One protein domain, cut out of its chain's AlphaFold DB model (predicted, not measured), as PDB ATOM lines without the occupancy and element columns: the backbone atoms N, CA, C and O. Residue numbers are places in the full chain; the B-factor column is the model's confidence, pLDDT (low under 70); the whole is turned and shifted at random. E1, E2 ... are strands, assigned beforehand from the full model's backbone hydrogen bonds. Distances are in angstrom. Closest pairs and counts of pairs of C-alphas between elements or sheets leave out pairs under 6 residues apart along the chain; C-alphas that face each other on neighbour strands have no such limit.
ATOM      1  N   ALA A  63      -1.984 -27.707 -41.791       97.69
ATOM      2  CA  ALA A  63      -1.350 -26.455 -42.159       97.69
ATOM      3  C   ALA A  63      -0.931 -26.469 -43.629       97.69
ATOM      4  O   ALA A  63      -0.621 -27.509 -44.214       97.69
ATOM      5  N   SER A  64      -0.950 -25.296 -44.252       97.06
ATOM      6  CA  SER A  64      -0.651 -25.147 -45.671       97.06
ATOM      7  C   SER A  64      -0.214 -23.730 -46.036       97.06
ATOM      8  O   SER A  64      -0.693 -22.742 -45.483       97.06
ATOM      9  N   LEU A  65       0.669 -23.617 -47.024       95.12
ATOM     10  CA  LEU A  65       0.919 -22.381 -47.757       95.12
ATOM     11  C   LEU A  65       0.061 -22.395 -49.024       95.12
ATOM     12  O   LEU A  65       0.208 -23.270 -49.873       95.12
ATOM     13  N   ASN A  66      -0.831 -21.422 -49.152       91.81
ATOM     14  CA  ASN A  66      -1.765 -21.288 -50.263       91.81
ATOM     15  C   ASN A  66      -1.432 -20.043 -51.071       91.81
ATOM     16  O   ASN A  66      -1.215 -18.975 -50.501       91.81
ATOM     17  N   ILE A  67      -1.430 -20.182 -52.391       86.81
ATOM     18  CA  ILE A  67      -1.136 -19.104 -53.329       86.81
ATOM     19  C   ILE A  67      -2.256 -19.035 -54.354       86.81
ATOM     20  O   ILE A  67      -2.604 -20.049 -54.960       86.81
ATOM     21  N   ILE A  68      -2.818 -17.847 -54.545       83.62
ATOM     22  CA  ILE A  68      -3.887 -17.589 -55.510       83.62
ATOM     23  C   ILE A  68      -3.391 -16.532 -56.490       83.62
ATOM     24  O   ILE A  68      -2.960 -15.480 -56.039       83.62
ATOM     25  N   ASN A  69      -3.423 -16.827 -57.794       79.12
ATOM     26  CA  ASN A  69      -3.072 -15.947 -58.921       79.12
ATOM     27  C   ASN A  69      -1.792 -15.105 -58.755       79.12
ATOM     28  O   ASN A  69      -1.691 -14.031 -59.340       79.12
ATOM     29  N   ALA A  70      -0.829 -15.545 -57.943       75.44
ATOM     30  CA  ALA A  70       0.356 -14.769 -57.599       75.44
ATOM     31  C   ALA A  70       1.621 -15.546 -57.987       75.44
ATOM     32  O   ALA A  70       1.880 -16.594 -57.392       75.44
ATOM     33  N   PRO A  71       2.427 -15.057 -58.950       80.81
ATOM     34  CA  PRO A  71       3.718 -15.660 -59.234       80.81
ATOM     35  C   PRO A  71       4.657 -15.409 -58.049       80.81
ATOM     36  O   PRO A  71       4.982 -14.269 -57.693       80.81
ATOM     37  N   PHE A  72       5.058 -16.497 -57.400       85.25
ATOM     38  CA  PHE A  72       5.733 -16.482 -56.111       85.25
ATOM     39  C   PHE A  72       6.735 -17.625 -56.027       85.25
ATOM     40  O   PHE A  72       6.411 -18.776 -56.315       85.25
ATOM     41  N   THR A  73       7.945 -17.318 -55.578       90.75
ATOM     42  CA  THR A  73       8.970 -18.330 -55.335       90.75
ATOM     43  C   THR A  73       9.212 -18.467 -53.844       90.75
ATOM     44  O   THR A  73       9.563 -17.498 -53.171       90.75
ATOM     45  N   VAL A  74       9.082 -19.689 -53.335       93.00
ATOM     46  CA  VAL A  74       9.592 -20.086 -52.021       93.00
ATOM     47  C   VAL A  74      11.067 -20.432 -52.201       93.00
ATOM     48  O   VAL A  74      11.431 -21.535 -52.618       93.00
ATOM     49  N   ASN A  75      11.936 -19.471 -51.898       95.62
ATOM     50  CA  ASN A  75      13.382 -19.667 -51.993       95.62
ATOM     51  C   ASN A  75      13.846 -20.681 -50.944       95.62
ATOM     52  O   ASN A  75      14.642 -21.572 -51.244       95.62
ATOM     53  N   ARG A  76      13.310 -20.558 -49.725       97.31
ATOM     54  CA  ARG A  76      13.570 -21.451 -48.598       97.31
ATOM     55  C   ARG A  76      12.365 -21.469 -47.670       97.31
ATOM     56  O   ARG A  76      11.828 -20.420 -47.338       97.31
ATOM     57  N   LEU A  77      12.007 -22.653 -47.203       97.75
ATOM     58  CA  LEU A  77      11.053 -22.874 -46.128       97.75
ATOM     59  C   LEU A  77      11.711 -23.798 -45.110       97.75
ATOM     60  O   LEU A  77      12.312 -24.810 -45.471       97.75
ATOM     61  N   THR A  78      11.620 -23.457 -43.835       98.44
ATOM     62  CA  THR A  78      12.027 -24.339 -42.743       98.44
ATOM     63  C   THR A  78      11.002 -24.241 -41.632       98.44
ATOM     64  O   THR A  78      10.713 -23.142 -41.162       98.44
ATOM     65  N   ILE A  79      10.470 -25.385 -41.218       98.31
ATOM     66  CA  ILE A  79       9.589 -25.500 -40.062       98.31
ATOM     67  C   ILE A  79      10.383 -26.148 -38.937       98.31
ATOM     68  O   ILE A  79      11.022 -27.183 -39.132       98.31
ATOM     69  N   THR A  80      10.371 -25.523 -37.769       98.38
ATOM     70  CA  THR A  80      11.092 -25.990 -36.585       98.38
ATOM     71  C   THR A  80      10.123 -26.173 -35.430       98.38
ATOM     72  O   THR A  80       9.389 -25.243 -35.099       98.38
ATOM     73  N   ASP A  81      10.158 -27.353 -34.820       97.25
ATOM     74  CA  ASP A  81       9.501 -27.661 -33.554       97.25
ATOM     75  C   ASP A  81      10.254 -26.971 -32.419       97.25
ATOM     76  O   ASP A  81      11.438 -27.234 -32.213       97.25
ATOM     77  N   LEU A  82       9.589 -26.077 -31.698       96.75
ATOM     78  CA  LEU A  82      10.164 -25.391 -30.548       96.75
ATOM     79  C   LEU A  82       9.704 -25.989 -29.207       96.75
ATOM     80  O   LEU A  82      10.295 -25.648 -28.183       96.75
ATOM     81  N   ASP A  83       8.751 -26.925 -29.217       92.94
ATOM     82  CA  ASP A  83       8.340 -27.704 -28.044       92.94
ATOM     83  C   ASP A  83       9.349 -28.818 -27.715       92.94
ATOM     84  O   ASP A  83       9.637 -29.071 -26.541       92.94
ATOM     85  N   HIS A  84       9.904 -29.489 -28.736       85.62
ATOM     86  CA  HIS A  84      10.747 -30.683 -28.569       85.62
ATOM     87  C   HIS A  84      12.140 -30.510 -29.201       85.62
ATOM     88  O   HIS A  84      12.456 -31.041 -30.267       85.62
ATOM     89  N   ASP A  85      13.006 -29.775 -28.502       85.56
ATOM     90  CA  ASP A  85      14.451 -29.648 -28.768       85.56
ATOM     91  C   ASP A  85      14.876 -28.908 -30.056       85.56
ATOM     92  O   ASP A  85      16.065 -28.897 -30.387       85.56
ATOM     93  N   GLY A  86      13.973 -28.235 -30.780       92.25
ATOM     94  CA  GLY A  86      14.363 -27.473 -31.977       92.25
ATOM     95  C   GLY A  86      14.466 -28.317 -33.251       92.25
ATOM     96  O   GLY A  86      15.225 -27.955 -34.155       92.25
ATOM     97  N   ALA A  87      13.788 -29.466 -33.322       95.69
ATOM     98  CA  ALA A  87      13.862 -30.360 -34.476       95.69
ATOM     99  C   ALA A  87      13.297 -29.701 -35.748       95.69
ATOM    100  O   ALA A  87      12.275 -29.021 -35.722       95.69
ATOM    101  N   VAL A  88      13.950 -29.918 -36.895       97.75
ATOM    102  CA  VAL A  88      13.418 -29.482 -38.195       97.75
ATOM    103  C   VAL A  88      12.352 -30.479 -38.644       97.75
ATOM    104  O   VAL A  88      12.668 -31.643 -38.880       97.75
ATOM    105  N   LEU A  89      11.111 -30.008 -38.761       97.00
ATOM    106  CA  LEU A  89       9.950 -30.810 -39.160       97.00
ATOM    107  C   LEU A  89       9.830 -30.909 -40.680       97.00
ATOM    108  O   LEU A  89       9.605 -31.982 -41.231       97.00
ATOM    109  N   GLN A  90      10.046 -29.789 -41.369       97.94
ATOM    110  CA  GLN A  90       9.982 -29.715 -42.822       97.94
ATOM    111  C   GLN A  90      11.003 -28.714 -43.346       97.94
ATOM    112  O   GLN A  90      11.255 -27.673 -42.734       97.94
ATOM    113  N   GLN A  91      11.569 -29.019 -44.509       97.75
ATOM    114  CA  GLN A  91      12.470 -28.122 -45.206       97.75
ATOM    115  C   GLN A  91      12.257 -28.227 -46.713       97.75
ATOM    116  O   GLN A  91      12.361 -29.309 -47.278       97.75
ATOM    117  N   GLU A  92      12.027 -27.084 -47.353       96.44
ATOM    118  CA  GLU A  92      11.856 -26.974 -48.802       96.44
ATOM    119  C   GLU A  92      12.712 -25.827 -49.349       96.44
ATOM    120  O   GLU A  92      13.067 -24.889 -48.627       96.44
ATOM    121  N   SER A  93      13.041 -25.868 -50.638       95.81
ATOM    122  CA  SER A  93      13.779 -24.786 -51.297       95.81
ATOM    123  C   SER A  93      13.547 -24.769 -52.799       95.81
ATOM    124  O   SER A  93      13.456 -25.832 -53.412       95.81
ATOM    125  N   GLY A  94      13.540 -23.574 -53.389       93.12
ATOM    126  CA  GLY A  94      13.418 -23.393 -54.835       93.12
ATOM    127  C   GLY A  94      12.077 -23.859 -55.403       93.12
ATOM    128  O   GLY A  94      12.038 -24.340 -56.533       93.12
ATOM    129  N   ILE A  95      10.994 -23.754 -54.625       91.00
ATOM    130  CA  ILE A  95       9.649 -24.049 -55.125       91.00
ATOM    131  C   ILE A  95       9.141 -22.801 -55.840       91.00
ATOM    132  O   ILE A  95       8.849 -21.784 -55.212       91.00
ATOM    133  N   GLU A  96       9.032 -22.892 -57.156       89.00
ATOM    134  CA  GLU A  96       8.402 -21.873 -57.985       89.00
ATOM    135  C   GLU A  96       6.904 -22.171 -58.106       89.00
ATOM    136  O   GLU A  96       6.498 -23.287 -58.440       89.00
ATOM    137  N   MET A  97       6.074 -21.174 -57.815       83.12
ATOM    138  CA  MET A  97       4.624 -21.264 -57.900       83.12
ATOM    139  C   MET A  97       4.144 -20.166 -58.846       83.12
ATOM    140  O   MET A  97       4.145 -18.986 -58.507       83.12
ATOM    141  N   THR A  98       3.716 -20.561 -60.042       75.88
ATOM    142  CA  THR A  98       3.173 -19.674 -61.086       75.88
ATOM    143  C   THR A  98       1.696 -19.991 -61.368       75.88
ATOM    144  O   THR A  98       1.344 -20.358 -62.489       75.88
ATOM    145  N   PRO A  99       0.804 -19.953 -60.357       67.31
ATOM    146  CA  PRO A  99      -0.561 -20.418 -60.546       67.31
ATOM    147  C   PRO A  99      -1.396 -19.424 -61.363       67.31
ATOM    148  O   PRO A  99      -1.723 -18.345 -60.880       67.31
ATOM    149  N   ASP A 100      -1.859 -19.854 -62.538       70.62
ATOM    150  CA  ASP A 100      -3.130 -19.395 -63.112       70.62
ATOM    151  C   ASP A 100      -4.266 -20.106 -62.346       70.62
ATOM    152  O   ASP A 100      -4.792 -21.133 -62.782       70.62
ATOM    153  N   GLY A 101      -4.577 -19.634 -61.133       76.44
ATOM    154  CA  GLY A 101      -5.537 -20.266 -60.220       76.44
ATOM    155  C   GLY A 101      -5.019 -20.385 -58.786       76.44
ATOM    156  O   GLY A 101      -4.541 -19.413 -58.212       76.44
ATOM    157  N   THR A 102      -5.134 -21.570 -58.183       83.25
ATOM    158  CA  THR A 102      -4.718 -21.838 -56.794       83.25
ATOM    159  C   THR A 102      -3.658 -22.932 -56.759       83.25
ATOM    160  O   THR A 102      -3.803 -23.958 -57.423       83.25
ATOM    161  N   ALA A 103      -2.624 -22.742 -55.945       88.62
ATOM    162  CA  ALA A 103      -1.658 -23.773 -55.595       88.62
ATOM    163  C   ALA A 103      -1.504 -23.866 -54.070       88.62
ATOM    164  O   ALA A 103      -1.549 -22.854 -53.371       88.62
ATOM    165  N   THR A 104      -1.304 -25.085 -53.566       92.75
ATOM    166  CA  THR A 104      -1.206 -25.378 -52.130       92.75
ATOM    167  C   THR A 104       0.013 -26.249 -51.861       92.75
ATOM    168  O   THR A 104       0.176 -27.300 -52.482       92.75
ATOM    169  N   LEU A 105       0.845 -25.828 -50.912       94.38
ATOM    170  CA  LEU A 105       1.940 -26.605 -50.343       94.38
ATOM    171  C   LEU A 105       1.554 -27.010 -48.909       94.38
ATOM    172  O   LEU A 105       1.434 -26.126 -48.059       94.38
ATOM    173  N   PRO A 106       1.341 -28.307 -48.617       96.88
ATOM    174  CA  PRO A 106       1.116 -28.777 -47.253       96.88
ATOM    175  C   PRO A 106       2.316 -28.481 -46.345       96.88
ATOM    176  O   PRO A 106       3.466 -28.593 -46.778       96.88
ATOM    177  N   LEU A 107       2.034 -28.118 -45.094       97.62
ATOM    178  CA  LEU A 107       3.028 -27.821 -44.067       97.62
ATOM    179  C   LEU A 107       2.918 -28.839 -42.924       97.62
ATOM    180  O   LEU A 107       1.833 -29.023 -42.375       97.62
ATOM    181  N   ASP A 108       4.024 -29.485 -42.554       96.31
ATOM    182  CA  ASP A 108       4.066 -30.429 -41.431       96.31
ATOM    183  C   ASP A 108       4.453 -29.712 -40.133       96.31
ATOM    184  O   ASP A 108       5.592 -29.280 -39.949       96.31
ATOM    185  N   LEU A 109       3.476 -29.581 -39.233       95.00
ATOM    186  CA  LEU A 109       3.662 -29.019 -37.896       95.00
ATOM    187  C   LEU A 109       3.799 -30.096 -36.814       95.00
ATOM    188  O   LEU A 109       3.930 -29.741 -35.649       95.00
ATOM    189  N   ALA A 110       3.704 -31.387 -37.159       92.00
ATOM    190  CA  ALA A 110       3.765 -32.524 -36.234       92.00
ATOM    191  C   ALA A 110       2.845 -32.430 -34.991       92.00
ATOM    192  O   ALA A 110       3.045 -33.138 -34.004       92.00
ATOM    193  N   GLY A 111       1.812 -31.580 -35.036       88.75
ATOM    194  CA  GLY A 111       0.920 -31.311 -33.907       88.75
ATOM    195  C   GLY A 111       1.529 -30.464 -32.780       88.75
ATOM    196  O   GLY A 111       0.963 -30.466 -31.687       88.75
ATOM    197  N   CYS A 112       2.647 -29.771 -33.018       93.56
ATOM    198  CA  CYS A 112       3.292 -28.885 -32.046       93.56
ATOM    199  C   CYS A 112       2.428 -27.660 -31.722       93.56
ATOM    200  O   CYS A 112       1.757 -27.111 -32.597       93.56
ATOM    201  N   GLU A 113       2.492 -27.198 -30.475       95.94
ATOM    202  CA  GLU A 113       1.863 -25.958 -30.001       95.94
ATOM    203  C   GLU A 113       2.875 -24.804 -29.899       95.94
ATOM    204  O   GLU A 113       2.473 -23.653 -29.738       95.94
ATOM    205  N   HIS A 114       4.171 -25.078 -30.068       97.69
ATOM    206  CA  HIS A 114       5.226 -24.090 -30.279       97.69
ATOM    207  C   HIS A 114       6.056 -24.455 -31.511       97.69
ATOM    208  O   HIS A 114       6.805 -25.431 -31.518       97.69
ATOM    209  N   PHE A 115       5.945 -23.668 -32.580       97.88
ATOM    210  CA  PHE A 115       6.710 -23.884 -33.808       97.88
ATOM    211  C   PHE A 115       7.093 -22.570 -34.482       97.88
ATOM    212  O   PHE A 115       6.468 -21.524 -34.290       97.88
ATOM    213  N   ARG A 116       8.111 -22.641 -35.338       98.25
ATOM    214  CA  ARG A 116       8.540 -21.528 -36.185       98.25
ATOM    215  C   ARG A 116       8.551 -21.924 -37.649       98.25
ATOM    216  O   ARG A 116       9.080 -22.973 -37.997       98.25
ATOM    217  N   ILE A 117       8.039 -21.040 -38.497       98.19
ATOM    218  CA  ILE A 117       8.137 -21.102 -39.952       98.19
ATOM    219  C   ILE A 117       9.067 -19.972 -40.405       98.19
ATOM    220  O   ILE A 117       8.742 -18.791 -40.281       98.19
ATOM    221  N   ASP A 118      10.238 -20.339 -40.918       97.88
ATOM    222  CA  ASP A 118      11.201 -19.433 -41.545       97.88
ATOM    223  C   ASP A 118      11.070 -19.553 -43.067       97.88
ATOM    224  O   ASP A 118      11.419 -20.579 -43.656       97.88
ATOM    225  N   LEU A 119      10.510 -18.515 -43.681       96.12
ATOM    226  CA  LEU A 119      10.145 -18.457 -45.089       96.12
ATOM    227  C   LEU A 119      10.912 -17.323 -45.775       96.12
ATOM    228  O   LEU A 119      10.620 -16.147 -45.559       96.12
ATOM    229  N   ASP A 120      11.840 -17.682 -46.659       95.44
ATOM    230  CA  ASP A 120      12.400 -16.750 -47.631       95.44
ATOM    231  C   ASP A 120      11.607 -16.860 -48.926       95.44
ATOM    232  O   ASP A 120      11.498 -17.942 -49.514       95.44
ATOM    233  N   PHE A 121      11.103 -15.737 -49.421       91.44
ATOM    234  CA  PHE A 121      10.264 -15.724 -50.609       91.44
ATOM    235  C   PHE A 121      10.535 -14.540 -51.525       91.44
ATOM    236  O   PHE A 121      11.008 -13.499 -51.081       91.44
ATOM    237  N   THR A 122      10.206 -14.699 -52.803       90.00
ATOM    238  CA  THR A 122      10.250 -13.633 -53.807       90.00
ATOM    239  C   THR A 122       8.882 -13.538 -54.469       90.00
ATOM    240  O   THR A 122       8.399 -14.517 -55.034       90.00
ATOM    241  N   ALA A 123       8.256 -12.364 -54.405       82.50
ATOM    242  CA  ALA A 123       7.076 -12.058 -55.210       82.50
ATOM    243  C   ALA A 123       7.532 -11.482 -56.560       82.50
ATOM    244  O   ALA A 123       8.321 -10.533 -56.582       82.50
ATOM    245  N   HIS A 124       7.052 -12.045 -57.670       78.62
ATOM    246  CA  HIS A 124       7.533 -11.690 -59.016       78.62
ATOM    247  C   HIS A 124       6.768 -10.535 -59.669       78.62
ATOM    248  O   HIS A 124       7.236  -9.903 -60.612       78.62
ATOM    249  N   GLU A 125       5.607 -10.180 -59.128       71.44
ATOM    250  CA  GLU A 125       4.836  -9.044 -59.611       71.44
ATOM    251  C   GLU A 125       4.527  -8.069 -58.481       71.44
ATOM    252  O   GLU A 125       4.255  -8.441 -57.336       71.44
ATOM    253  N   LYS A 126       4.580  -6.777 -58.817       59.47
ATOM    254  CA  LYS A 126       4.100  -5.718 -57.938       59.47
ATOM    255  C   LYS A 126       2.581  -5.744 -58.020       59.47
ATOM    256  O   LYS A 126       2.033  -5.339 -59.039       59.47
ATOM    257  N   LEU A 127       1.926  -6.238 -56.977       54.19
ATOM    258  CA  LEU A 127       0.480  -6.423 -57.004       54.19
ATOM    259  C   LEU A 127      -0.259  -5.103 -57.262       54.19
ATOM    260  O   LEU A 127       0.007  -4.069 -56.632       54.19
ATOM    261  N   ASP A 128      -1.161  -5.150 -58.237       53.44
ATOM    262  CA  ASP A 128      -2.021  -4.045 -58.632       53.44
ATOM    263  C   ASP A 128      -3.192  -3.959 -57.637       53.44
ATOM    264  O   ASP A 128      -3.881  -4.950 -57.415       53.44
ATOM    265  N   PRO A 129      -3.454  -2.803 -57.001       53.72
ATOM    266  CA  PRO A 129      -4.634  -2.642 -56.152       53.72
ATOM    267  C   PRO A 129      -5.959  -2.918 -56.881       53.72
ATOM    268  O   PRO A 129      -6.956  -3.206 -56.219       53.72
ATOM    269  N   GLU A 130      -5.980  -2.836 -58.214       52.81
ATOM    270  CA  GLU A 130      -7.140  -3.162 -59.046       52.81
ATOM    271  C   GLU A 130      -7.243  -4.664 -59.379       52.81
ATOM    272  O   GLU A 130      -8.319  -5.122 -59.772       52.81
ATOM    273  N   SER A 131      -6.184  -5.462 -59.167       53.28
ATOM    274  CA  SER A 131      -6.233  -6.920 -59.320       53.28
ATOM    275  C   SER A 131      -6.655  -7.590 -58.007       53.28
ATOM    276  O   SER A 131      -5.871  -7.874 -57.103       53.28
ATOM    277  N   SER A 132      -7.952  -7.856 -57.865       52.00
ATOM    278  CA  SER A 132      -8.444  -8.721 -56.788       52.00
ATOM    279  C   SER A 132      -7.971 -10.167 -56.989       52.00
ATOM    280  O   SER A 132      -8.022 -10.668 -58.110       52.00
ATOM    281  N   GLY A 133      -7.615 -10.865 -55.904       56.50
ATOM    282  CA  GLY A 133      -7.422 -12.321 -55.908       56.50
ATOM    283  C   GLY A 133      -5.979 -12.805 -56.035       56.50
ATOM    284  O   GLY A 133      -5.779 -13.901 -56.548       56.50
ATOM    285  N   THR A 134      -5.004 -12.005 -55.596       64.00
ATOM    286  CA  THR A 134      -3.582 -12.363 -55.493       64.00
ATOM    287  C   THR A 134      -3.175 -12.489 -54.024       64.00
ATOM    288  O   THR A 134      -2.756 -11.518 -53.410       64.00
ATOM    289  N   ASP A 135      -3.313 -13.677 -53.439       75.44
ATOM    290  CA  ASP A 135      -3.087 -13.875 -52.001       75.44
ATOM    291  C   ASP A 135      -2.041 -14.966 -51.760       75.44
ATOM    292  O   ASP A 135      -2.131 -16.057 -52.326       75.44
ATOM    293  N   VAL A 136      -1.083 -14.696 -50.867       86.38
ATOM    294  CA  VAL A 136      -0.180 -15.709 -50.304       86.38
ATOM    295  C   VAL A 136      -0.550 -15.887 -48.842       86.38
ATOM    296  O   VAL A 136      -0.358 -14.987 -48.029       86.38
ATOM    297  N   THR A 137      -1.109 -17.039 -48.489       91.94
ATOM    298  CA  THR A 137      -1.669 -17.280 -47.158       91.94
ATOM    299  C   THR A 137      -1.078 -18.527 -46.531       91.94
ATOM    300  O   THR A 137      -1.217 -19.621 -47.070       91.94
ATOM    301  N   ILE A 138      -0.482 -18.376 -45.352       95.62
ATOM    302  CA  ILE A 138      -0.179 -19.501 -44.470       95.62
ATOM    303  C   ILE A 138      -1.433 -19.770 -43.640       95.62
ATOM    304  O   ILE A 138      -1.861 -18.913 -42.861       95.62
ATOM    305  N   ARG A 139      -2.031 -20.946 -43.833       96.38
ATOM    306  CA  ARG A 139      -3.107 -21.490 -43.004       96.38
ATOM    307  C   ARG A 139      -2.525 -22.502 -42.029       96.38
ATOM    308  O   ARG A 139      -1.646 -23.273 -42.404       96.38
ATOM    309  N   PHE A 140      -3.002 -22.493 -40.796       96.88
ATOM    310  CA  PHE A 140      -2.668 -23.492 -39.781       96.88
ATOM    311  C   PHE A 140      -3.792 -23.583 -38.750       96.88
ATOM    312  O   PHE A 140      -4.726 -22.776 -38.787       96.88
ATOM    313  N   ALA A 141      -3.706 -24.562 -37.845       95.69
ATOM    314  CA  ALA A 141      -4.806 -24.925 -36.952       95.69
ATOM    315  C   ALA A 141      -6.105 -25.230 -37.718       95.69
ATOM    316  O   ALA A 141      -7.203 -24.894 -37.273       95.69
ATOM    317  N   GLU A 142      -5.975 -25.801 -38.920       96.06
ATOM    318  CA  GLU A 142      -7.108 -26.082 -39.787       96.06
ATOM    319  C   GLU A 142      -7.786 -27.381 -39.349       96.06
ATOM    320  O   GLU A 142      -7.295 -28.480 -39.599       96.06
ATOM    321  N   THR A 143      -8.915 -27.257 -38.657       94.69
ATOM    322  CA  THR A 143      -9.717 -28.413 -38.215       94.69
ATOM    323  C   THR A 143     -10.895 -28.690 -39.148       94.69
ATOM    324  O   THR A 143     -11.423 -29.803 -39.182       94.69
ATOM    325  N   SER A 144     -11.284 -27.685 -39.933       95.06
ATOM    326  CA  SER A 144     -12.251 -27.765 -41.021       95.06
ATOM    327  C   SER A 144     -11.952 -26.652 -42.041       95.06
ATOM    328  O   SER A 144     -11.244 -25.697 -41.712       95.06
ATOM    329  N   PRO A 145     -12.528 -26.694 -43.257       92.44
ATOM    330  CA  PRO A 145     -12.404 -25.592 -44.214       92.44
ATOM    331  C   PRO A 145     -12.878 -24.230 -43.681       92.44
ATOM    332  O   PRO A 145     -12.453 -23.205 -44.214       92.44
ATOM    333  N   ASP A 146     -13.726 -24.234 -42.647       93.56
ATOM    334  CA  ASP A 146     -14.362 -23.075 -42.015       93.56
ATOM    335  C   ASP A 146     -13.719 -22.684 -40.664       93.56
ATOM    336  O   ASP A 146     -14.123 -21.679 -40.066       93.56
ATOM    337  N   ASP A 147     -12.731 -23.459 -40.191       94.38
ATOM    338  CA  ASP A 147     -12.084 -23.326 -38.879       94.38
ATOM    339  C   ASP A 147     -10.553 -23.380 -39.000       94.38
ATOM    340  O   ASP A 147      -9.970 -24.465 -39.072       94.38
ATOM    341  N   TYR A 148      -9.900 -22.212 -39.040       95.69
ATOM    342  CA  TYR A 148      -8.448 -22.089 -39.237       95.69
ATOM    343  C   TYR A 148      -7.902 -20.709 -38.838       95.69
ATOM    344  O   TYR A 148      -8.628 -19.712 -38.791       95.69
ATOM    345  N   VAL A 149      -6.589 -20.625 -38.616       96.06
ATOM    346  CA  VAL A 149      -5.844 -19.358 -38.572       96.06
ATOM    347  C   VAL A 149      -5.277 -19.065 -39.952       96.06
ATOM    348  O   VAL A 149      -4.790 -19.963 -40.636       96.06
ATOM    349  N   ALA A 150      -5.304 -17.798 -40.359       95.56
ATOM    350  CA  ALA A 150      -4.710 -17.333 -41.603       95.56
ATOM    351  C   ALA A 150      -3.785 -16.142 -41.364       95.56
ATOM    352  O   ALA A 150      -4.228 -15.072 -40.931       95.56
ATOM    353  N   LEU A 151      -2.517 -16.311 -41.734       95.25
ATOM    354  CA  LEU A 151      -1.598 -15.207 -41.964       95.25
ATOM    355  C   LEU A 151      -1.484 -14.984 -43.473       95.25
ATOM    356  O   LEU A 151      -0.877 -15.792 -44.175       95.25
ATOM    357  N   ALA A 152      -2.053 -13.890 -43.972       90.62
ATOM    358  CA  ALA A 152      -1.938 -13.537 -45.381       90.62
ATOM    359  C   ALA A 152      -0.890 -12.443 -45.578       90.62
ATOM    360  O   ALA A 152      -0.956 -11.380 -44.956       90.62
ATOM    361  N   ILE A 153       0.062 -12.720 -46.460       85.06
ATOM    362  CA  ILE A 153       1.050 -11.789 -46.985       85.06
ATOM    363  C   ILE A 153       0.504 -11.302 -48.321       85.06
ATOM    364  O   ILE A 153       0.077 -12.104 -49.151       85.06
ATOM    365  N   ASN A 154       0.559  -9.989 -48.545       75.44
ATOM    366  CA  ASN A 154       0.157  -9.400 -49.821       75.44
ATOM    367  C   ASN A 154      -1.353  -9.516 -50.117       75.44
ATOM    368  O   ASN A 154      -1.766  -9.467 -51.264       75.44
ATOM    369  N   SER A 155      -2.166  -9.622 -49.062       72.19
ATOM    370  CA  SER A 155      -3.632  -9.617 -49.111       72.19
ATOM    371  C   SER A 155      -4.172  -8.256 -49.586       72.19
ATOM    372  O   SER A 155      -3.401  -7.311 -49.742       72.19
ATOM    373  N   TRP A 156      -5.496  -8.141 -49.766       67.19
ATOM    374  CA  TRP A 156      -6.291  -6.922 -50.054       67.19
ATOM    375  C   TRP A 156      -5.528  -5.744 -50.692       67.19
ATOM    376  O   TRP A 156      -4.784  -5.013 -50.031       67.19
ATOM    377  N   TRP A 157      -5.773  -5.534 -51.990       63.44
ATOM    378  CA  TRP A 157      -5.123  -4.502 -52.811       63.44
ATOM    379  C   TRP A 157      -3.595  -4.646 -52.904       63.44
ATOM    380  O   TRP A 157      -2.902  -3.667 -53.209       63.44
ATOM    381  N   GLY A 158      -3.081  -5.846 -52.607       69.12
ATOM    382  CA  GLY A 158      -1.667  -6.193 -52.687       69.12
ATOM    383  C   GLY A 158      -0.783  -5.439 -51.701       69.12
ATOM    384  O   GLY A 158       0.336  -5.044 -52.028       69.12
ATOM    385  N   ARG A 159      -1.336  -5.096 -50.534       77.38
ATOM    386  CA  ARG A 159      -0.713  -4.152 -49.593       77.38
ATOM    387  C   ARG A 159      -0.935  -4.489 -48.136       77.38
ATOM    388  O   ARG A 159      -0.474  -3.740 -47.278       77.38
ATOM    389  N   MET A 160      -1.648  -5.569 -47.843       83.75
ATOM    390  CA  MET A 160      -2.013  -5.898 -46.477       83.75
ATOM    391  C   MET A 160      -1.327  -7.175 -46.022       83.75
ATOM    392  O   MET A 160      -1.356  -8.207 -46.690       83.75
ATOM    393  N   LEU A 161      -0.746  -7.095 -44.836       89.44
ATOM    394  CA  LEU A 161      -0.408  -8.237 -44.014       89.44
ATOM    395  C   LEU A 161      -1.526  -8.383 -42.992       89.44
ATOM    396  O   LEU A 161      -1.802  -7.444 -42.242       89.44
ATOM    397  N   THR A 162      -2.199  -9.530 -42.989       92.69
ATOM    398  CA  THR A 162      -3.332  -9.765 -42.087       92.69
ATOM    399  C   THR A 162      -3.132 -11.018 -41.261       92.69
ATOM    400  O   THR A 162      -2.658 -12.029 -41.773       92.69
ATOM    401  N   LEU A 163      -3.528 -10.940 -39.992       95.69
ATOM    402  CA  LEU A 163      -3.675 -12.091 -39.110       95.69
ATOM    403  C   LEU A 163      -5.139 -12.216 -38.721       95.69
ATOM    404  O   LEU A 163      -5.744 -11.264 -38.210       95.69
ATOM    405  N   ARG A 164      -5.697 -13.389 -38.999       94.56
ATOM    406  CA  ARG A 164      -7.122 -13.655 -38.886       94.56
ATOM    407  C   ARG A 164      -7.379 -15.048 -38.358       94.56
ATOM    408  O   ARG A 164      -6.599 -15.963 -38.611       94.56
ATOM    409  N   THR A 165      -8.518 -15.206 -37.709       94.75
ATOM    410  CA  THR A 165      -9.071 -16.513 -37.368       94.75
ATOM    411  C   THR A 165     -10.424 -16.679 -38.027       94.75
ATOM    412  O   THR A 165     -11.190 -15.718 -38.121       94.75
ATOM    413  N   TYR A 166     -10.733 -17.898 -38.432       93.81
ATOM    414  CA  TYR A 166     -12.032 -18.308 -38.932       93.81
ATOM    415  C   TYR A 166     -12.580 -19.352 -37.975       93.81
ATOM    416  O   TYR A 166     -11.873 -20.299 -37.651       93.81
ATOM    417  N   GLN A 167     -13.797 -19.144 -37.481       91.50
ATOM    418  CA  GLN A 167     -14.481 -20.100 -36.621       91.50
ATOM    419  C   GLN A 167     -15.927 -20.238 -37.086       91.50
ATOM    420  O   GLN A 167     -16.673 -19.255 -37.111       91.50
ATOM    421  N   HIS A 168     -16.321 -21.441 -37.493       89.69
ATOM    422  CA  HIS A 168     -17.600 -21.737 -38.134       89.69
ATOM    423  C   HIS A 168     -17.904 -20.783 -39.307       89.69
ATOM    424  O   HIS A 168     -19.013 -20.251 -39.440       89.69
ATOM    425  N   GLY A 169     -16.881 -20.477 -40.111       87.38
ATOM    426  CA  GLY A 169     -16.982 -19.580 -41.263       87.38
ATOM    427  C   GLY A 169     -17.129 -18.100 -40.889       87.38
ATOM    428  O   GLY A 169     -17.439 -17.268 -41.744       87.38
ATOM    429  N   LYS A 170     -16.942 -17.742 -39.610       86.31
ATOM    430  CA  LYS A 170     -16.904 -16.354 -39.135       86.31
ATOM    431  C   LYS A 170     -15.466 -15.897 -38.957       86.31
ATOM    432  O   LYS A 170     -14.712 -16.482 -38.189       86.31
ATOM    433  N   GLU A 171     -15.115 -14.826 -39.652       90.38
ATOM    434  CA  GLU A 171     -13.792 -14.206 -39.603       90.38
ATOM    435  C   GLU A 171     -13.667 -13.266 -38.393       90.38
ATOM    436  O   GLU A 171     -14.604 -12.543 -38.045       90.38
ATOM    437  N   SER A 172     -12.493 -13.247 -37.766       90.31
ATOM    438  CA  SER A 172     -12.075 -12.242 -36.785       90.31
ATOM    439  C   SER A 172     -10.687 -11.719 -37.133       90.31
ATOM    440  O   SER A 172      -9.782 -12.495 -37.444       90.31
ATOM    441  N   TYR A 173     -10.518 -10.397 -37.072       89.19
ATOM    442  CA  TYR A 173      -9.254  -9.724 -37.360       89.19
ATOM    443  C   TYR A 173      -8.484  -9.444 -36.076       89.19
ATOM    444  O   TYR A 173      -9.024  -8.845 -35.148       89.19
ATOM    445  N   TYR A 174      -7.205  -9.806 -36.077       93.44
ATOM    446  CA  TYR A 174      -6.260  -9.456 -35.017       93.44
ATOM    447  C   TYR A 174      -5.299  -8.369 -35.479       93.44
ATOM    448  O   TYR A 174      -4.999  -7.440 -34.741       93.44
ATOM    449  N   SER A 175      -4.851  -8.446 -36.734       92.81
ATOM    450  CA  SER A 175      -3.925  -7.467 -37.291       92.81
ATOM    451  C   SER A 175      -4.192  -7.214 -38.768       92.81
ATOM    452  O   SER A 175      -4.549  -8.128 -39.514       92.81
ATOM    453  N   ALA A 176      -4.006  -5.962 -39.179       91.44
ATOM    454  CA  ALA A 176      -4.117  -5.499 -40.555       91.44
ATOM    455  C   ALA A 176      -3.085  -4.383 -40.776       91.44
ATOM    456  O   ALA A 176      -3.296  -3.231 -40.395       91.44
ATOM    457  N   ILE A 177      -1.938  -4.740 -41.349       90.50
ATOM    458  CA  ILE A 177      -0.768  -3.866 -41.463       90.50
ATOM    459  C   ILE A 177      -0.510  -3.561 -42.931       90.50
ATOM    460  O   ILE A 177      -0.384  -4.470 -43.750       90.50
ATOM    461  N   HIS A 178      -0.364  -2.274 -43.247       86.50
ATOM    462  CA  HIS A 178       0.098  -1.859 -44.563       86.50
ATOM    463  C   HIS A 178       1.564  -2.233 -44.759       86.50
ATOM    464  O   HIS A 178       2.450  -1.799 -44.017       86.50
ATOM    465  N   VAL A 179       1.810  -2.991 -45.812       80.44
ATOM    466  CA  VAL A 179       3.115  -3.472 -46.238       80.44
ATOM    467  C   VAL A 179       3.315  -3.124 -47.707       80.44
ATOM    468  O   VAL A 179       2.368  -3.020 -48.484       80.44
ATOM    469  N   ASN A 180       4.563  -2.875 -48.087       74.88
ATOM    470  CA  ASN A 180       4.933  -2.588 -49.464       74.88
ATOM    471  C   ASN A 180       6.213  -3.356 -49.768       74.88
ATOM    472  O   ASN A 180       7.280  -2.998 -49.269       74.88
ATOM    473  N   TYR A 181       6.072  -4.422 -50.545       73.31
ATOM    474  CA  TYR A 181       7.168  -5.296 -50.937       73.31
ATOM    475  C   TYR A 181       7.703  -4.869 -52.296       73.31
ATOM    476  O   TYR A 181       6.947  -4.462 -53.183       73.31
ATOM    477  N   ALA A 182       9.017  -4.946 -52.463       73.50
ATOM    478  CA  ALA A 182       9.611  -4.749 -53.771       73.50
ATOM    479  C   ALA A 182       9.465  -6.057 -54.559       73.50
ATOM    480  O   ALA A 182       9.874  -7.114 -54.088       73.50
ATOM    481  N   ALA A 183       8.882  -5.984 -55.756       78.06
ATOM    482  CA  ALA A 183       8.889  -7.122 -56.670       78.06
ATOM    483  C   ALA A 183      10.334  -7.533 -56.986       78.06
ATOM    484  O   ALA A 183      11.241  -6.692 -56.960       78.06
ATOM    485  N   GLU A 184      10.538  -8.819 -57.269       86.19
ATOM    486  CA  GLU A 184      11.855  -9.399 -57.566       86.19
ATOM    487  C   GLU A 184      12.883  -9.214 -56.436       86.19
ATOM    488  O   GLU A 184      14.093  -9.284 -56.649       86.19
ATOM    489  N   THR A 185      12.411  -8.963 -55.212       89.06
ATOM    490  CA  THR A 185      13.244  -8.898 -54.010       89.06
ATOM    491  C   THR A 185      12.905 -10.066 -53.101       89.06
ATOM    492  O   THR A 185      11.737 -10.347 -52.834       89.06
ATOM    493  N   THR A 186      13.941 -10.753 -52.620       92.94
ATOM    494  CA  THR A 186      13.772 -11.793 -51.610       92.94
ATOM    495  C   THR A 186      13.532 -11.159 -50.247       92.94
ATOM    496  O   THR A 186      14.356 -10.383 -49.763       92.94
ATOM    497  N   HIS A 187      12.418 -11.533 -49.633       91.88
ATOM    498  CA  HIS A 187      12.013 -11.144 -48.292       91.88
ATOM    499  C   HIS A 187      12.110 -12.340 -47.350       91.88
ATOM    500  O   HIS A 187      11.867 -13.477 -47.761       91.88
ATOM    501  N   ARG A 188      12.433 -12.082 -46.082       95.00
ATOM    502  CA  ARG A 188      12.469 -13.103 -45.029       95.00
ATOM    503  C   ARG A 188      11.342 -12.883 -44.036       95.00
ATOM    504  O   ARG A 188      11.309 -11.855 -43.362       95.00
ATOM    505  N   ALA A 189      10.462 -13.868 -43.902       94.88
ATOM    506  CA  ALA A 189       9.397 -13.917 -42.911       94.88
ATOM    507  C   ALA A 189       9.683 -15.012 -41.876       94.88
ATOM    508  O   ALA A 189       9.862 -16.177 -42.215       94.88
ATOM    509  N   LEU A 190       9.705 -14.628 -40.604       97.69
ATOM    510  CA  LEU A 190       9.825 -15.519 -39.455       97.69
ATOM    511  C   LEU A 190       8.513 -15.463 -38.678       97.69
ATOM    512  O   LEU A 190       8.289 -14.523 -37.914       97.69
ATOM    513  N   LEU A 191       7.650 -16.443 -38.929       98.06
ATOM    514  CA  LEU A 191       6.401 -16.658 -38.207       98.06
ATOM    515  C   LEU A 191       6.668 -17.613 -37.046       98.06
ATOM    516  O   LEU A 191       7.234 -18.682 -37.253       98.06
ATOM    517  N   GLU A 192       6.242 -17.257 -35.844       98.19
ATOM    518  CA  GLU A 192       6.277 -18.144 -34.683       98.19
ATOM    519  C   GLU A 192       4.890 -18.213 -34.060       98.19
ATOM    520  O   GLU A 192       4.262 -17.178 -33.817       98.19
ATOM    521  N   PHE A 193       4.423 -19.432 -33.823       98.06
ATOM    522  CA  PHE A 193       3.247 -19.709 -33.015       98.06
ATOM    523  C   PHE A 193       3.721 -20.324 -31.703       98.06
ATOM    524  O   PHE A 193       4.437 -21.315 -31.747       98.06
ATOM    525  N   ASP A 194       3.329 -19.746 -30.572       97.38
ATOM    526  CA  ASP A 194       3.646 -20.207 -29.218       97.38
ATOM    527  C   ASP A 194       2.365 -20.224 -28.375       97.38
ATOM    528  O   ASP A 194       1.881 -19.179 -27.921       97.38
ATOM    529  N   HIS A 195       1.780 -21.413 -28.215       95.88
ATOM    530  CA  HIS A 195       0.638 -21.689 -27.345       95.88
ATOM    531  C   HIS A 195      -0.473 -20.633 -27.480       95.88
ATOM    532  O   HIS A 195      -0.881 -19.977 -26.509       95.88
ATOM    533  N   GLY A 196      -0.916 -20.414 -28.720       95.12
ATOM    534  CA  GLY A 196      -1.959 -19.455 -29.091       95.12
ATOM    535  C   GLY A 196      -1.484 -18.021 -29.315       95.12
ATOM    536  O   GLY A 196      -2.304 -17.158 -29.614       95.12
ATOM    537  N   THR A 197      -0.191 -17.733 -29.178       97.50
ATOM    538  CA  THR A 197       0.388 -16.427 -29.518       97.50
ATOM    539  C   THR A 197       1.072 -16.505 -30.868       97.50
ATOM    540  O   THR A 197       1.923 -17.360 -31.078       97.50
ATOM    541  N   VAL A 198       0.725 -15.606 -31.782       98.19
ATOM    542  CA  VAL A 198       1.350 -15.501 -33.099       98.19
ATOM    543  C   VAL A 198       2.230 -14.270 -33.137       98.19
ATOM    544  O   VAL A 198       1.753 -13.157 -32.922       98.19
ATOM    545  N   SER A 199       3.498 -14.453 -33.483       98.12
ATOM    546  CA  SER A 199       4.412 -13.356 -33.778       98.12
ATOM    547  C   SER A 199       4.973 -13.470 -35.189       98.12
ATOM    548  O   SER A 199       5.119 -14.560 -35.742       98.12
ATOM    549  N   LEU A 200       5.278 -12.322 -35.788       97.81
ATOM    550  CA  LEU A 200       5.867 -12.266 -37.116       97.81
ATOM    551  C   LEU A 200       6.938 -11.189 -37.175       97.81
ATOM    552  O   LEU A 200       6.688 -10.022 -36.867       97.81
ATOM    553  N   VAL A 201       8.117 -11.580 -37.643       97.00
ATOM    554  CA  VAL A 201       9.208 -10.676 -38.005       97.00
ATOM    555  C   VAL A 201       9.421 -10.767 -39.508       97.00
ATOM    556  O   VAL A 201       9.513 -11.859 -40.060       97.00
ATOM    557  N   MET A 202       9.517  -9.621 -40.171       93.19
ATOM    558  CA  MET A 202       9.720  -9.535 -41.612       93.19
ATOM    559  C   MET A 202      10.906  -8.628 -41.914       93.19
ATOM    560  O   MET A 202      10.953  -7.497 -41.432       93.19
ATOM    561  N   ASP A 203      11.895  -9.145 -42.642       93.56
ATOM    562  CA  ASP A 203      13.172  -8.476 -42.934       93.56
ATOM    563  C   ASP A 203      13.849  -7.887 -41.681       93.56
ATOM    564  O   ASP A 203      14.396  -6.785 -41.679       93.56
ATOM    565  N   GLY A 204      13.767  -8.620 -40.566       94.25
ATOM    566  CA  GLY A 204      14.312  -8.213 -39.267       94.25
ATOM    567  C   GLY A 204      13.472  -7.183 -38.500       94.25
ATOM    568  O   GLY A 204      13.828  -6.833 -37.375       94.25
ATOM    569  N   LYS A 205      12.350  -6.714 -39.053       94.44
ATOM    570  CA  LYS A 205      11.431  -5.784 -38.390       94.44
ATOM    571  C   LYS A 205      10.229  -6.540 -37.791       94.44
ATOM    572  O   LYS A 205       9.569  -7.282 -38.517       94.44
ATOM    573  N   PRO A 206       9.890  -6.344 -36.504       96.62
ATOM    574  CA  PRO A 206       8.672  -6.904 -35.917       96.62
ATOM    575  C   PRO A 206       7.419  -6.344 -36.598       96.62
ATOM    576  O   PRO A 206       7.287  -5.124 -36.730       96.62
ATOM    577  N   MET A 207       6.527  -7.230 -37.041       95.12
ATOM    578  CA  MET A 207       5.260  -6.884 -37.688       95.12
ATOM    579  C   MET A 207       4.100  -6.952 -36.694       95.12
ATOM    580  O   MET A 207       3.408  -5.959 -36.512       95.12
ATOM    581  N   LEU A 208       3.910  -8.097 -36.031       96.62
ATOM    582  CA  LEU A 208       2.814  -8.325 -35.083       96.62
ATOM    583  C   LEU A 208       3.220  -9.283 -33.958       96.62
ATOM    584  O   LEU A 208       4.203 -10.019 -34.084       96.62
ATOM    585  N   ASN A 209       2.457  -9.240 -32.867       97.50
ATOM    586  CA  ASN A 209       2.508 -10.175 -31.747       97.50
ATOM    587  C   ASN A 209       1.123 -10.192 -31.084       97.50
ATOM    588  O   ASN A 209       0.790  -9.266 -30.348       97.50
ATOM    589  N   GLU A 210       0.316 -11.202 -31.400       97.62
ATOM    590  CA  GLU A 210      -1.098 -11.265 -31.030       97.62
ATOM    591  C   GLU A 210      -1.425 -12.585 -30.333       97.62
ATOM    592  O   GLU A 210      -1.032 -13.655 -30.797       97.62
ATOM    593  N   THR A 211      -2.192 -12.528 -29.243       95.69
ATOM    594  CA  THR A 211      -2.757 -13.725 -28.604       95.69
ATOM    595  C   THR A 211      -4.134 -14.019 -29.184       95.69
ATOM    596  O   THR A 211      -5.063 -13.225 -29.045       95.69
ATOM    597  N   LEU A 212      -4.264 -15.185 -29.805       94.44
ATOM    598  CA  LEU A 212      -5.480 -15.658 -30.446       94.44
ATOM    599  C   LEU A 212      -6.430 -16.284 -29.418       94.44
ATOM    600  O   LEU A 212      -6.086 -17.247 -28.724       94.44
TER     601      LEU A 212
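What this domain is: This is residues 63 to 212 of the 317 residues of the protein "Alpha-L-AF_C domain-containing protein" of Bifidobacterium aerophilum (UniProt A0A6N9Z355). Two twisted sheets of six strands each lie face to face as a sandwich, one made of E4, E1, E6, E7, E8 and E9, the other of E3, E2, E5, E10, E11 and E12. Their strands cross at 26 degrees, and the edge strands E9 and E12 come together along one side of the sandwich. The printed part has 150 residues, with twelve named strands, E1 to E12 in order along the chain, and no named helix; the class is all strand. Both sheets are antiparallel, in the orders E4, E1, E6, E7, E8, E9 and E3, E2, E5, E10, E11, E12. The whole is compact, with a radius of gyration of the C-alphas of 14.5 A, and spans 42 by 34 by 28 A.

Where its parts are: E1 is residues 63 to 68, and C-alpha 63 stands at (-1.350, -26.455, -42.159). E2, residues 72 to 81, is 25.5 A from first to last C-alpha and bends by 63 degrees at residue 75. E3, residues 88 to 97, is 23.1 A long and bends by 71 degrees at residue 94. E4 is residues 102 to 107. E5, residues 114 to 123, is 27.7 A long, with C-alpha 114 at (5.226, -24.090, -30.279). E6, residues 135 to 144, is 19.9 A long and bends by 88 degrees at residue 141. E7, residues 147 to 155, bends by 52 degrees at residue 151. E8, residues 160 to 167, is 21.3 A long. E9, residues 170 to 178, is 23.0 A long and bends by 63 degrees at residue 174. E10, residues 186 to 194, is 26.0 A long. E11 is residues 197 to 202. E12 is residues 205 to 211, and C-alpha 211 is at (-2.757, -13.725, -28.604).

How they stand to each other: In the first sheet E1 is the antiparallel neighbour of edge strand E4, with N 65 and O 105 at 2.8 A. E1 also pairs antiparallel with E6, with N 66 and O 137 at 2.8 A. E6, E7, E8 and E9 make a meander, each strand the antiparallel neighbour of the one before, and each step is a hairpin. N 138 and O 151 are 2.9 A apart between E6 and E7, N 150 and O 164 are 2.8 A apart between E7 and E8, and N 161 and O 177 are 2.9 A apart between E8 and E9. In the second sheet the hairpin of E2 and E3 has N 79 and O 90 at 2.9 A, and E3 is an edge strand. E2 and E5 are antiparallel at 169 degrees, with N 118 and O 78 at 2.9 A. E5 and E10 are antiparallel, with N 117 and O 191 at 2.8 A. E10, E11 and E12 form a second meander of two hairpins, with N 192 and O 199 at 2.9 A and N 198 and O 210 at 2.8 A. The parts of the two sheets that face each other are 10.5 A centre to centre, with best planes 10 degrees apart. Between the sheets, the closest C-alphas of E9 and E12 are those of Tyr 174 and Glu 210, 6.8 A apart. The closest C-alphas of E3 and E4 are those of Met 97 and Ala 103, 7.1 A apart. E8 and E12 are near each other, while E1 and E12, for instance, are apart.

The domain as a whole: The C-alphas farthest apart are those of Asp 85 and Glu 130, 45.7 A. The printed part has no cut. The link from E5 to E6, 11 residues, is long; the other links are tight or short. The chain changes sheet at the links E1 to E2, E3 to E4, E4 to E5, E5 to E6 and E9 to E10. The mean pLDDT of the printed part is 88.6, and the model's confidence is under 70 at residue 99, residues 126 to 134 and residues 156 to 158.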